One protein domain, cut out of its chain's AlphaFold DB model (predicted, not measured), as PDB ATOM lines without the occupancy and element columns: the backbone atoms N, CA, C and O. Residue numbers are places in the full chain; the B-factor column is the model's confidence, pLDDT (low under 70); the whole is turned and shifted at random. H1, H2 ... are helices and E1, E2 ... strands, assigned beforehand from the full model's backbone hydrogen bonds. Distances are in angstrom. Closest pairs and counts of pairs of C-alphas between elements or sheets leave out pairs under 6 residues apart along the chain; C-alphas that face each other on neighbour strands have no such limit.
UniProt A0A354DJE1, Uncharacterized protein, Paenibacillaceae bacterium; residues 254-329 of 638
ATOM      1  N   GLY A 254     236.361 210.171 193.099       84.94
ATOM      2  CA  GLY A 254     237.545 210.793 192.503       84.94
ATOM      3  C   GLY A 254     238.583 211.184 193.554       84.94
ATOM      4  O   GLY A 254     238.366 211.022 194.753       84.94
ATOM      5  N   LEU A 255     239.697 211.758 193.111       83.06
ATOM      6  CA  LEU A 255     240.778 212.246 193.962       83.06
ATOM      7  C   LEU A 255     241.123 213.690 193.597       83.06
ATOM      8  O   LEU A 255     241.287 214.014 192.417       83.06
ATOM      9  N   ILE A 256     241.278 214.550 194.603       82.12
ATOM     10  CA  ILE A 256     241.820 215.902 194.431       82.12
ATOM     11  C   ILE A 256     243.147 216.049 195.167       82.12
ATOM     12  O   ILE A 256     243.298 215.631 196.310       82.12
ATOM     13  N   SER A 257     244.105 216.675 194.493       81.56
ATOM     14  CA  SER A 257     245.423 216.993 195.045       81.56
ATOM     15  C   SER A 257     245.819 218.411 194.675       81.56
ATOM     16  O   SER A 257     245.470 218.900 193.594       81.56
ATOM     17  N   ARG A 258     246.555 219.071 195.566       83.75
ATOM     18  CA  ARG A 258     247.240 220.324 195.275       83.75
ATOM     19  C   ARG A 258     248.669 220.025 194.826       83.75
ATOM     20  O   ARG A 258     249.301 219.089 195.301       83.75
ATOM     21  N   ASP A 259     249.207 220.845 193.935       81.62
ATOM     22  CA  ASP A 259     250.566 220.712 193.391       81.62
ATOM     23  C   ASP A 259     251.692 220.706 194.442       81.62
ATOM     24  O   ASP A 259     252.757 220.137 194.207       81.62
ATOM     25  N   THR A 260     251.447 221.334 195.590       78.19
ATOM     26  CA  THR A 260     252.359 221.409 196.739       78.19
ATOM     27  C   THR A 260     252.187 220.270 197.739       78.19
ATOM     28  O   THR A 260     252.959 220.194 198.696       78.19
ATOM     29  N   ASP A 261     251.205 219.390 197.546       74.38
ATOM     30  CA  ASP A 261     251.017 218.250 198.432       74.38
ATOM     31  C   ASP A 261     252.128 217.215 198.177       74.38
ATOM     32  O   ASP A 261     252.497 216.910 197.038       74.38
ATOM     33  N   SER A 262     252.708 216.697 199.260       66.19
ATOM     34  CA  SER A 262     253.726 215.646 199.209       66.19
ATOM     35  C   SER A 262     253.083 214.259 199.275       66.19
ATOM     36  O   SER A 262     252.005 214.097 199.846       66.19
ATOM     37  N   GLU A 263     253.760 213.233 198.755       58.25
ATOM     38  CA  GLU A 263     253.291 211.836 198.850       58.25
ATOM     39  C   GLU A 263     253.171 211.348 200.310       58.25
ATOM     40  O   GLU A 263     252.437 210.404 200.587       58.25
ATOM     41  N   THR A 264     253.864 212.007 201.250       54.47
ATOM     42  CA  THR A 264     253.908 211.671 202.683       54.47
ATOM     43  C   THR A 264     253.037 212.563 203.568       54.47
ATOM     44  O   THR A 264     252.936 212.303 204.770       54.47
ATOM     45  N   THR A 265     252.395 213.604 203.022       55.00
ATOM     46  CA  THR A 265     251.363 214.354 203.755       55.00
ATOM     47  C   THR A 265     250.210 213.383 204.014       55.00
ATOM     48  O   THR A 265     249.638 212.821 203.087       55.00
ATOM     49  N   GLN A 266     249.998 213.053 205.286       45.97
ATOM     50  CA  GLN A 266     249.322 211.831 205.713       45.97
ATOM     51  C   GLN A 266     247.850 211.758 205.268       45.97
ATOM     52  O   GLN A 266     247.000 212.483 205.769       45.97
ATOM     53  N   ILE A 267     247.580 210.807 204.371       42.72
ATOM     54  CA  ILE A 267     246.554 209.746 204.480       42.72
ATOM     55  C   ILE A 267     245.064 210.160 204.380       42.72
ATOM     56  O   ILE A 267     244.230 209.306 204.106       42.72
ATOM     57  N   GLU A 268     244.713 211.446 204.397       44.53
ATOM     58  CA  GLU A 268     243.346 211.932 204.109       44.53
ATOM     59  C   GLU A 268     243.316 212.898 202.916       44.53
ATOM     60  O   GLU A 268     242.718 213.974 202.941       44.53
ATOM     61  N   HIS A 269     243.989 212.534 201.824       52.75
ATOM     62  CA  HIS A 269     243.861 213.263 200.567       52.75
ATOM     63  C   HIS A 269     242.494 212.979 199.934       52.75
ATOM     64  O   HIS A 269     242.314 212.042 199.163       52.75
ATOM     65  N   TRP A 270     241.541 213.808 200.359       58.62
ATOM     66  CA  TRP A 270     240.226 214.149 199.829       58.62
ATOM     67  C   TRP A 270     239.816 213.292 198.635       58.62
ATOM     68  O   TRP A 270     239.833 213.720 197.474       58.62
ATOM     69  N   LYS A 271     239.382 212.066 198.939       61.56
ATOM     70  CA  LYS A 271     238.417 211.404 198.073       61.56
ATOM     71  C   LYS A 271     237.336 212.444 197.822       61.56
ATOM     72  O   LYS A 271     236.737 212.965 198.767       61.56
ATOM     73  N   ILE A 272     237.130 212.808 196.562       59.03
ATOM     74  CA  ILE A 272     235.917 213.516 196.203       59.03
ATOM     75  C   ILE A 272     234.829 212.461 196.314       59.03
ATOM     76  O   ILE A 272     234.509 211.765 195.353       59.03
ATOM     77  N   LEU A 273     234.341 212.302 197.538       57.16
ATOM     78  CA  LEU A 273     233.129 211.579 197.828       57.16
ATOM     79  C   LEU A 273     232.006 212.380 197.165       57.16
ATOM     80  O   LEU A 273     231.936 213.608 197.326       57.16
ATOM     81  N   GLY A 274     231.153 211.709 196.394       52.41
ATOM     82  CA  GLY A 274     229.812 212.223 196.169       52.41
ATOM     83  C   GLY A 274     229.190 212.429 197.541       52.41
ATOM     84  O   GLY A 274     228.928 211.481 198.264       52.41
ATOM     85  N   ASP A 275     229.073 213.676 197.977       45.56
ATOM     86  CA  ASP A 275     228.240 213.995 199.122       45.56
ATOM     87  C   ASP A 275     226.788 213.933 198.609       45.56
ATOM     88  O   ASP A 275     226.483 214.587 197.602       45.56
ATOM     89  N   PRO A 276     225.873 213.195 199.263       43.50
ATOM     90  CA  PRO A 276     224.449 213.146 198.909       43.50
ATOM     91  C   PRO A 276     223.750 214.512 198.899       43.50
ATOM     92  O   PRO A 276     222.640 214.649 198.378       43.50
ATOM     93  N   THR A 277     224.373 215.526 199.502       43.19
ATOM     94  CA  THR A 277     223.909 216.915 199.515       43.19
ATOM     95  C   THR A 277     224.627 217.805 198.493       43.19
ATOM     96  O   THR A 277     224.119 218.887 198.191       43.19
ATOM     97  N   ASN A 278     225.756 217.363 197.913       47.12
ATOM     98  CA  ASN A 278     226.516 218.105 196.900       47.12
ATOM     99  C   ASN A 278     227.524 217.204 196.131       47.12
ATOM    100  O   ASN A 278     228.625 216.952 196.623       47.12
ATOM    101  N   PRO A 279     227.230 216.738 194.901       50.97
ATOM    102  CA  PRO A 279     228.208 215.985 194.117       50.97
ATOM    103  C   PRO A 279     229.388 216.904 193.764       50.97
ATOM    104  O   PRO A 279     229.250 217.884 193.027       50.97
ATOM    105  N   ASN A 280     230.560 216.616 194.330       66.12
ATOM    106  CA  ASN A 280     231.607 217.625 194.455       66.12
ATOM    107  C   ASN A 280     232.434 217.862 193.192       66.12
ATOM    108  O   ASN A 280     232.780 219.011 192.919       66.12
ATOM    109  N   TYR A 281     232.710 216.848 192.366       71.62
ATOM    110  CA  TYR A 281     233.453 217.124 191.136       71.62
ATOM    111  C   TYR A 281     232.592 217.872 190.095       71.62
ATOM    112  O   TYR A 281     233.106 218.862 189.579       71.62
ATOM    113  N   PRO A 282     231.296 217.564 189.824       76.25
ATOM    114  CA  PRO A 282     230.493 218.378 188.907       76.25
ATOM    115  C   PRO A 282     230.371 219.830 189.379       76.25
ATOM    116  O   PRO A 282     230.442 220.752 188.565       76.25
ATOM    117  N   SER A 283     230.254 220.048 190.694       77.88
ATOM    118  CA  SER A 283     230.270 221.380 191.305       77.88
ATOM    119  C   SER A 283     231.611 222.094 191.110       77.88
ATOM    120  O   SER A 283     231.607 223.271 190.744       77.88
ATOM    121  N   ILE A 284     232.748 221.406 191.258       80.56
ATOM    122  CA  ILE A 284     234.084 221.945 190.947       80.56
ATOM    123  C   ILE A 284     234.191 222.297 189.456       80.56
ATOM    124  O   ILE A 284     234.557 223.427 189.129       80.56
ATOM    125  N   ILE A 285     233.814 221.386 188.548       82.88
ATOM    126  CA  ILE A 285     233.846 221.631 187.097       82.88
ATOM    127  C   ILE A 285     232.997 222.859 186.748       82.88
ATOM    128  O   ILE A 285     233.467 223.764 186.061       82.88
ATOM    129  N   LYS A 286     231.771 222.938 187.273       83.12
ATOM    130  CA  LYS A 286     230.860 224.067 187.050       83.12
ATOM    131  C   LYS A 286     231.396 225.380 187.623       83.12
ATOM    132  O   LYS A 286     231.237 226.422 186.995       83.12
ATOM    133  N   THR A 287     231.994 225.342 188.813       83.50
ATOM    134  CA  THR A 287     232.451 226.544 189.529       83.50
ATOM    135  C   THR A 287     233.703 227.133 188.894       83.50
ATOM    136  O   THR A 287     233.774 228.341 188.675       83.50
ATOM    137  N   PHE A 288     234.692 226.292 188.599       85.38
ATOM    138  CA  PHE A 288     236.004 226.751 188.152       85.38
ATOM    139  C   PHE A 288     236.158 226.749 186.631       85.38
ATOM    140  O   PHE A 288     237.081 227.387 186.129       85.38
ATOM    141  N   ASN A 289     235.260 226.072 185.902       84.50
ATOM    142  CA  ASN A 289     235.353 225.857 184.457       84.50
ATOM    143  C   ASN A 289     236.787 225.464 184.027       84.50
ATOM    144  O   ASN A 289     237.408 226.168 183.220       84.50
ATOM    145  N   PRO A 290     237.351 224.406 184.644       87.69
ATOM    146  CA  PRO A 290     238.750 224.037 184.493       87.69
ATOM    147  C   PRO A 290     239.065 223.598 183.064       87.69
ATOM    148  O   PRO A 290     238.192 223.162 182.310       87.69
ATOM    149  N   LYS A 291     240.353 223.625 182.713       85.94
ATOM    150  CA  LYS A 291     240.819 222.884 181.542       85.94
ATOM    151  C   LYS A 291     240.722 221.393 181.870       85.94
ATOM    152  O   LYS A 291     241.315 220.947 182.849       85.94
ATOM    153  N   ILE A 292     240.000 220.647 181.039       89.12
ATOM    154  CA  ILE A 292     239.898 219.190 181.146       89.12
ATOM    155  C   ILE A 292     240.792 218.564 180.079       89.12
ATOM    156  O   ILE A 292     240.726 218.924 178.901       89.12
ATOM    157  N   THR A 293     241.640 217.637 180.506       90.38
ATOM    158  CA  THR A 293     242.409 216.743 179.632       90.38
ATOM    159  C   THR A 293     242.122 215.299 180.017       90.38
ATOM    160  O   THR A 293     241.511 215.059 181.054       90.38
ATOM    161  N   TYR A 294     242.556 214.344 179.203       88.00
ATOM    162  CA  TYR A 294     242.282 212.929 179.426       88.00
ATOM    163  C   TYR A 294     243.583 212.127 179.491       88.00
ATOM    164  O   TYR A 294     244.525 212.388 178.740       88.00
ATOM    165  N   VAL A 295     243.628 211.150 180.397       89.31
ATOM    166  CA  VAL A 295     244.622 210.072 180.397       89.31
ATOM    167  C   VAL A 295     243.872 208.778 180.138       89.31
ATOM    168  O   VAL A 295     243.146 208.301 181.004       89.31
ATOM    169  N   GLU A 296     244.054 208.225 178.938       89.00
ATOM    170  CA  GLU A 296     243.157 207.189 178.407       89.00
ATOM    171  C   GLU A 296     241.705 207.710 178.437       89.00
ATOM    172  O   GLU A 296     241.479 208.841 178.005       89.00
ATOM    173  N   SER A 297     240.729 206.946 178.932       86.00
ATOM    174  CA  SER A 297     239.359 207.446 179.099       86.00
ATOM    175  C   SER A 297     239.162 208.376 180.307       86.00
ATOM    176  O   SER A 297     238.143 209.062 180.369       86.00
ATOM    177  N   THR A 298     240.096 208.424 181.268       89.62
ATOM    178  CA  THR A 298     239.876 209.111 182.550       89.62
ATOM    179  C   THR A 298     240.148 210.618 182.454       89.62
ATOM    180  O   THR A 298     241.262 211.012 182.083       89.62
ATOM    181  N   PRO A 299     239.187 211.485 182.824       89.69
ATOM    182  CA  PRO A 299     239.398 212.926 182.840       89.69
ATOM    183  C   PRO A 299     240.278 213.395 184.009       89.69
ATOM    184  O   PRO A 299     240.234 212.876 185.128       89.69
ATOM    185  N   VAL A 300     241.030 214.465 183.750       91.19
ATOM    186  CA  VAL A 300     241.680 215.299 184.762       91.19
ATOM    187  C   VAL A 300     241.317 216.758 184.547       91.19
ATOM    188  O   VAL A 300     241.506 217.314 183.462       91.19
ATOM    189  N   ALA A 301     240.796 217.377 185.599       90.56
ATOM    190  CA  ALA A 301     240.502 218.797 185.641       90.56
ATOM    191  C   ALA A 301     241.604 219.546 186.392       90.56
ATOM    192  O   ALA A 301     241.942 219.199 187.525       90.56
ATOM    193  N   GLU A 302     242.134 220.596 185.767       91.25
ATOM    194  CA  GLU A 302     243.168 221.451 186.351       91.25
ATOM    195  C   GLU A 302     242.640 222.879 186.550       91.25
ATOM    196  O   GLU A 302     242.108 223.499 185.620       91.25
ATOM    197  N   PHE A 303     242.787 223.408 187.767       89.69
ATOM    198  CA  PHE A 303     242.382 224.771 188.124       89.69
ATOM    199  C   PHE A 303     243.260 225.369 189.222       89.69
ATOM    200  O   PHE A 303     244.036 224.676 189.877       89.69
ATOM    201  N   GLU A 304     243.128 226.677 189.425       90.56
ATOM    202  CA  GLU A 304     243.879 227.434 190.421       90.56
ATOM    203  C   GLU A 304     242.924 228.237 191.309       90.56
ATOM    204  O   GLU A 304     242.083 228.994 190.812       90.56
ATOM    205  N   LEU A 305     243.066 228.084 192.628       88.00
ATOM    206  CA  LEU A 305     242.462 228.974 193.616       88.00
ATOM    207  C   LEU A 305     243.415 230.136 193.892       88.00
ATOM    208  O   LEU A 305     244.565 229.929 194.285       88.00
ATOM    209  N   LYS A 306     242.909 231.361 193.734       87.38
ATOM    210  CA  LYS A 306     243.668 232.591 193.987       87.38
ATOM    211  C   LYS A 306     243.941 232.792 195.480       87.38
ATOM    212  O   LYS A 306     243.203 232.289 196.332       87.38
ATOM    213  N   GLN A 307     244.969 233.586 195.775       71.06
ATOM    214  CA  GLN A 307     245.248 234.097 197.119       71.06
ATOM    215  C   GLN A 307     243.968 234.728 197.706       71.06
ATOM    216  O   GLN A 307     243.218 235.382 196.983       71.06
ATOM    217  N   ASP A 308     243.678 234.431 198.976       75.00
ATOM    218  CA  ASP A 308     242.475 234.852 199.724       75.00
ATOM    219  C   ASP A 308     241.132 234.226 199.302       75.00
ATOM    220  O   ASP A 308     240.071 234.658 199.751       75.00
ATOM    221  N   THR A 309     241.153 233.165 198.488       77.06
ATOM    222  CA  THR A 309     239.953 232.365 198.194       77.06
ATOM    223  C   THR A 309     239.985 231.013 198.903       77.06
ATOM    224  O   THR A 309     241.032 230.372 199.020       77.06
ATOM    225  N   SER A 310     238.819 230.570 199.373       78.75
ATOM    226  CA  SER A 310     238.610 229.232 199.928       78.75
ATOM    227  C   SER A 310     237.392 228.582 199.282       78.75
ATOM    228  O   SER A 310     236.389 229.262 199.058       78.75
ATOM    229  N   TYR A 311     237.449 227.279 199.026       80.69
ATOM    230  CA  TYR A 311     236.326 226.529 198.457       80.69
ATOM    231  C   TYR A 311     236.009 225.313 199.317       80.69
ATOM    232  O   TYR A 311     236.848 224.433 199.482       80.69
ATOM    233  N   LYS A 312     234.800 225.263 199.874       79.44
ATOM    234  CA  LYS A 312     234.360 224.142 200.703       79.44
ATOM    235  C   LYS A 312     233.901 222.991 199.803       79.44
ATOM    236  O   LYS A 312     232.940 223.161 199.062       79.44
ATOM    237  N   ILE A 313     234.598 221.857 199.875       70.94
ATOM    238  CA  ILE A 313     234.223 220.608 199.198       70.94
ATOM    239  C   ILE A 313     233.117 219.927 200.005       70.94
ATOM    240  O   ILE A 313     232.036 219.685 199.497       70.94
ATOM    241  N   ASN A 314     233.329 219.668 201.291       67.06
ATOM    242  CA  ASN A 314     232.295 219.077 202.143       67.06
ATOM    243  C   ASN A 314     232.391 219.629 203.574       67.06
ATOM    244  O   ASN A 314     233.116 220.595 203.828       67.06
ATOM    245  N   SER A 315     231.624 219.066 204.511       64.44
ATOM    246  CA  SER A 315     231.626 219.465 205.926       64.44
ATOM    247  C   SER A 315     233.014 219.490 206.561       64.44
ATOM    248  O   SER A 315     233.282 220.385 207.361       64.44
ATOM    249  N   GLU A 316     233.878 218.561 206.174       64.75
ATOM    250  CA  GLU A 316     235.207 218.332 206.741       64.75
ATOM    251  C   GLU A 316     236.276 219.171 206.036       64.75
ATOM    252  O   GLU A 316     237.347 219.429 206.585       64.75
ATOM    253  N   TYR A 317     235.971 219.658 204.830       71.69
ATOM    254  CA  TYR A 317     237.019 219.924 203.874       71.69
ATOM    255  C   TYR A 317     236.885 221.226 203.080       71.69
ATOM    256  O   TYR A 317     235.947 221.432 202.310       71.69
ATOM    257  N   THR A 318     237.889 222.102 203.218       79.31
ATOM    258  CA  THR A 318     237.986 223.393 202.522       79.31
ATOM    259  C   THR A 318     239.334 223.556 201.820       79.31
ATOM    260  O   THR A 318     240.383 223.584 202.461       79.31
ATOM    261  N   LEU A 319     239.294 223.724 200.498       82.38
ATOM    262  CA  LEU A 319     240.448 224.047 199.665       82.38
ATOM    263  C   LEU A 319     240.963 225.453 199.966       82.38
ATOM    264  O   LEU A 319     240.179 226.383 200.178       82.38
ATOM    265  N   LYS A 320     242.287 225.601 199.929       84.06
ATOM    266  CA  LYS A 320     243.005 226.870 200.096       84.06
ATOM    267  C   LYS A 320     243.573 227.322 198.752       84.06
ATOM    268  O   LYS A 320     243.488 226.601 197.768       84.06
ATOM    269  N   ALA A 321     244.183 228.502 198.713       87.12
ATOM    270  CA  ALA A 321     244.922 228.951 197.536       87.12
ATOM    271  C   ALA A 321     245.964 227.902 197.088       87.12
ATOM    272  O   ALA A 321     246.664 227.307 197.917       87.12
ATOM    273  N   GLY A 322     246.052 227.676 195.777       88.62
ATOM    274  CA  GLY A 322     246.927 226.668 195.180       88.62
ATOM    275  C   GLY A 322     246.413 226.149 193.841       88.62
ATOM    276  O   GLY A 322     245.282 226.435 193.439       88.62
ATOM    277  N   LYS A 323     247.252 225.373 193.148       89.19
ATOM    278  CA  LYS A 323     246.872 224.698 191.903       89.19
ATOM    279  C   LYS A 323     246.437 223.283 192.210       89.19
ATOM    280  O   LYS A 323     247.136 222.557 192.909       89.19
ATOM    281  N   TYR A 324     245.300 222.899 191.659       87.62
ATOM    282  CA  TYR A 324     244.655 221.633 191.937       87.62
ATOM    283  C   TYR A 324     244.532 220.783 190.684       87.62
ATOM    284  O   TYR A 324     244.277 221.288 189.587       87.62
ATOM    285  N   LYS A 325     244.666 219.473 190.890       88.12
ATOM    286  CA  LYS A 325     244.294 218.436 189.933       88.12
ATOM    287  C   LYS A 325     243.195 217.580 190.526       88.12
ATOM    288  O   LYS A 325     243.320 217.119 191.660       88.12
ATOM    289  N   VAL A 326     242.152 217.355 189.737       87.94
ATOM    290  CA  VAL A 326     241.029 216.487 190.085       87.94
ATOM    291  C   VAL A 326     240.960 215.355 189.082       87.94
ATOM    292  O   VAL A 326     240.660 215.589 187.912       87.94
ATOM    293  N   TRP A 327     241.227 214.147 189.558       88.50
ATOM    294  CA  TRP A 327     240.979 212.906 188.839       88.50
ATOM    295  C   TRP A 327     239.598 212.404 189.225       88.50
ATOM    296  O   TRP A 327     239.284 212.303 190.408       88.50
ATOM    297  N   TYR A 328     238.763 212.114 188.243       87.94
ATOM    298  CA  TYR A 328     237.400 211.652 188.475       87.94
ATOM    299  C   TYR A 328     236.969 210.759 187.321       87.94
ATOM    300  O   TYR A 328     237.672 210.667 186.318       87.94
ATOM    301  N   ASP A 329     235.816 210.122 187.463       87.50
ATOM    302  CA  ASP A 329     235.189 209.391 186.378       87.50
ATOM    303  C   ASP A 329     234.010 210.194 185.799       87.50
ATOM    304  O   ASP A 329     233.152 210.705 186.521       87.50
TER     305      ASP A 329
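Overview. This is residues 254 to 329 of the 638 residues of an uncharacterized protein of Paenibacillaceae bacterium (UniProt A0A354DJE1). Picture a strongly twisted sheet of four antiparallel strands, with the short helix H1 packed slantwise over one face and no named element over the other. From the end of the sheet where E3 ends and E6 begins, the small hairpin of E4 and E5 folds over on the same side as H1, with E4 coming near it; residues 262 to 268 of the long link after E1 stick out. The 76 printed residues have one named helix and six named strands, along the chain E1, H1, E2, E3, E4, E5, E6; the larger sheet runs E1, E6, E3, E2, and the class is mixed, helices and strands. The whole is compact, with a radius of gyration of the C-alphas of 12.0 A, and rounded, spanning 30 by 29 by 25 A.

Arrangement. Start at the inner strands E3, residues 298 to 305, and E6, residues 322 to 327: they are antiparallel at 164 degrees, and you find N 324 and O 303 at 2.8 A. Beside E6 look for edge strand E1, residues 254 to 258, antiparallel at 160 degrees, with N 255 and O 327 at 2.8 A. On the other side of E3 is edge strand E2, residues 291 to 295; the two form an antiparallel hairpin at 147 degrees, with N 300 and O 293 at 2.8 A. H1, residues 280 to 288, is on this sheet at a height of 9.1 A. It lies over E3 and only just over E6, on which 3 of its 9 C-alphas fall, and runs slantwise to the strands, at 52 degrees to E3 on the local plane. Its closest C-alphas with E3 are those of Phe 288 and Phe 303, 6.7 A apart. Every O i to N i+4 pair in H1 is within hydrogen-bond range. E4, residues 311 to 314, and E5, residues 317 to 319, form an antiparallel hairpin at 157 degrees, with N 319 and O 311 at 2.7 A. The closest C-alphas of H1 and E4 are those of Asn 280 and Ile 313, 6.2 A apart, while H1 and E5 are apart.

Along the chain. Find C-alpha 298 at (239.876, 209.111, 182.550); from there E3 runs 22.9 A to C-alpha 305. E6 covers 16.3 A and ends at C-alpha 327, at (240.979, 212.906, 188.839). E1 begins at C-alpha 254, at (237.545, 210.793, 192.503), and covers 13.9 A, E2 13.4 A and H1 11.9 A.

Size, cuts and confidence. The C-alphas farthest apart are those of Glu 296 and Asp 308, 34.9 A. The printed part has no cut. The link from E1 to H1, residues 259 to 279, is long, and the other links are tight; in it residues 271 to 272 pair with 254 to 255 of E1, antiparallel. The mean pLDDT of the printed part is 75.4, and residues 262 to 280 and 314 to 316 are under 70.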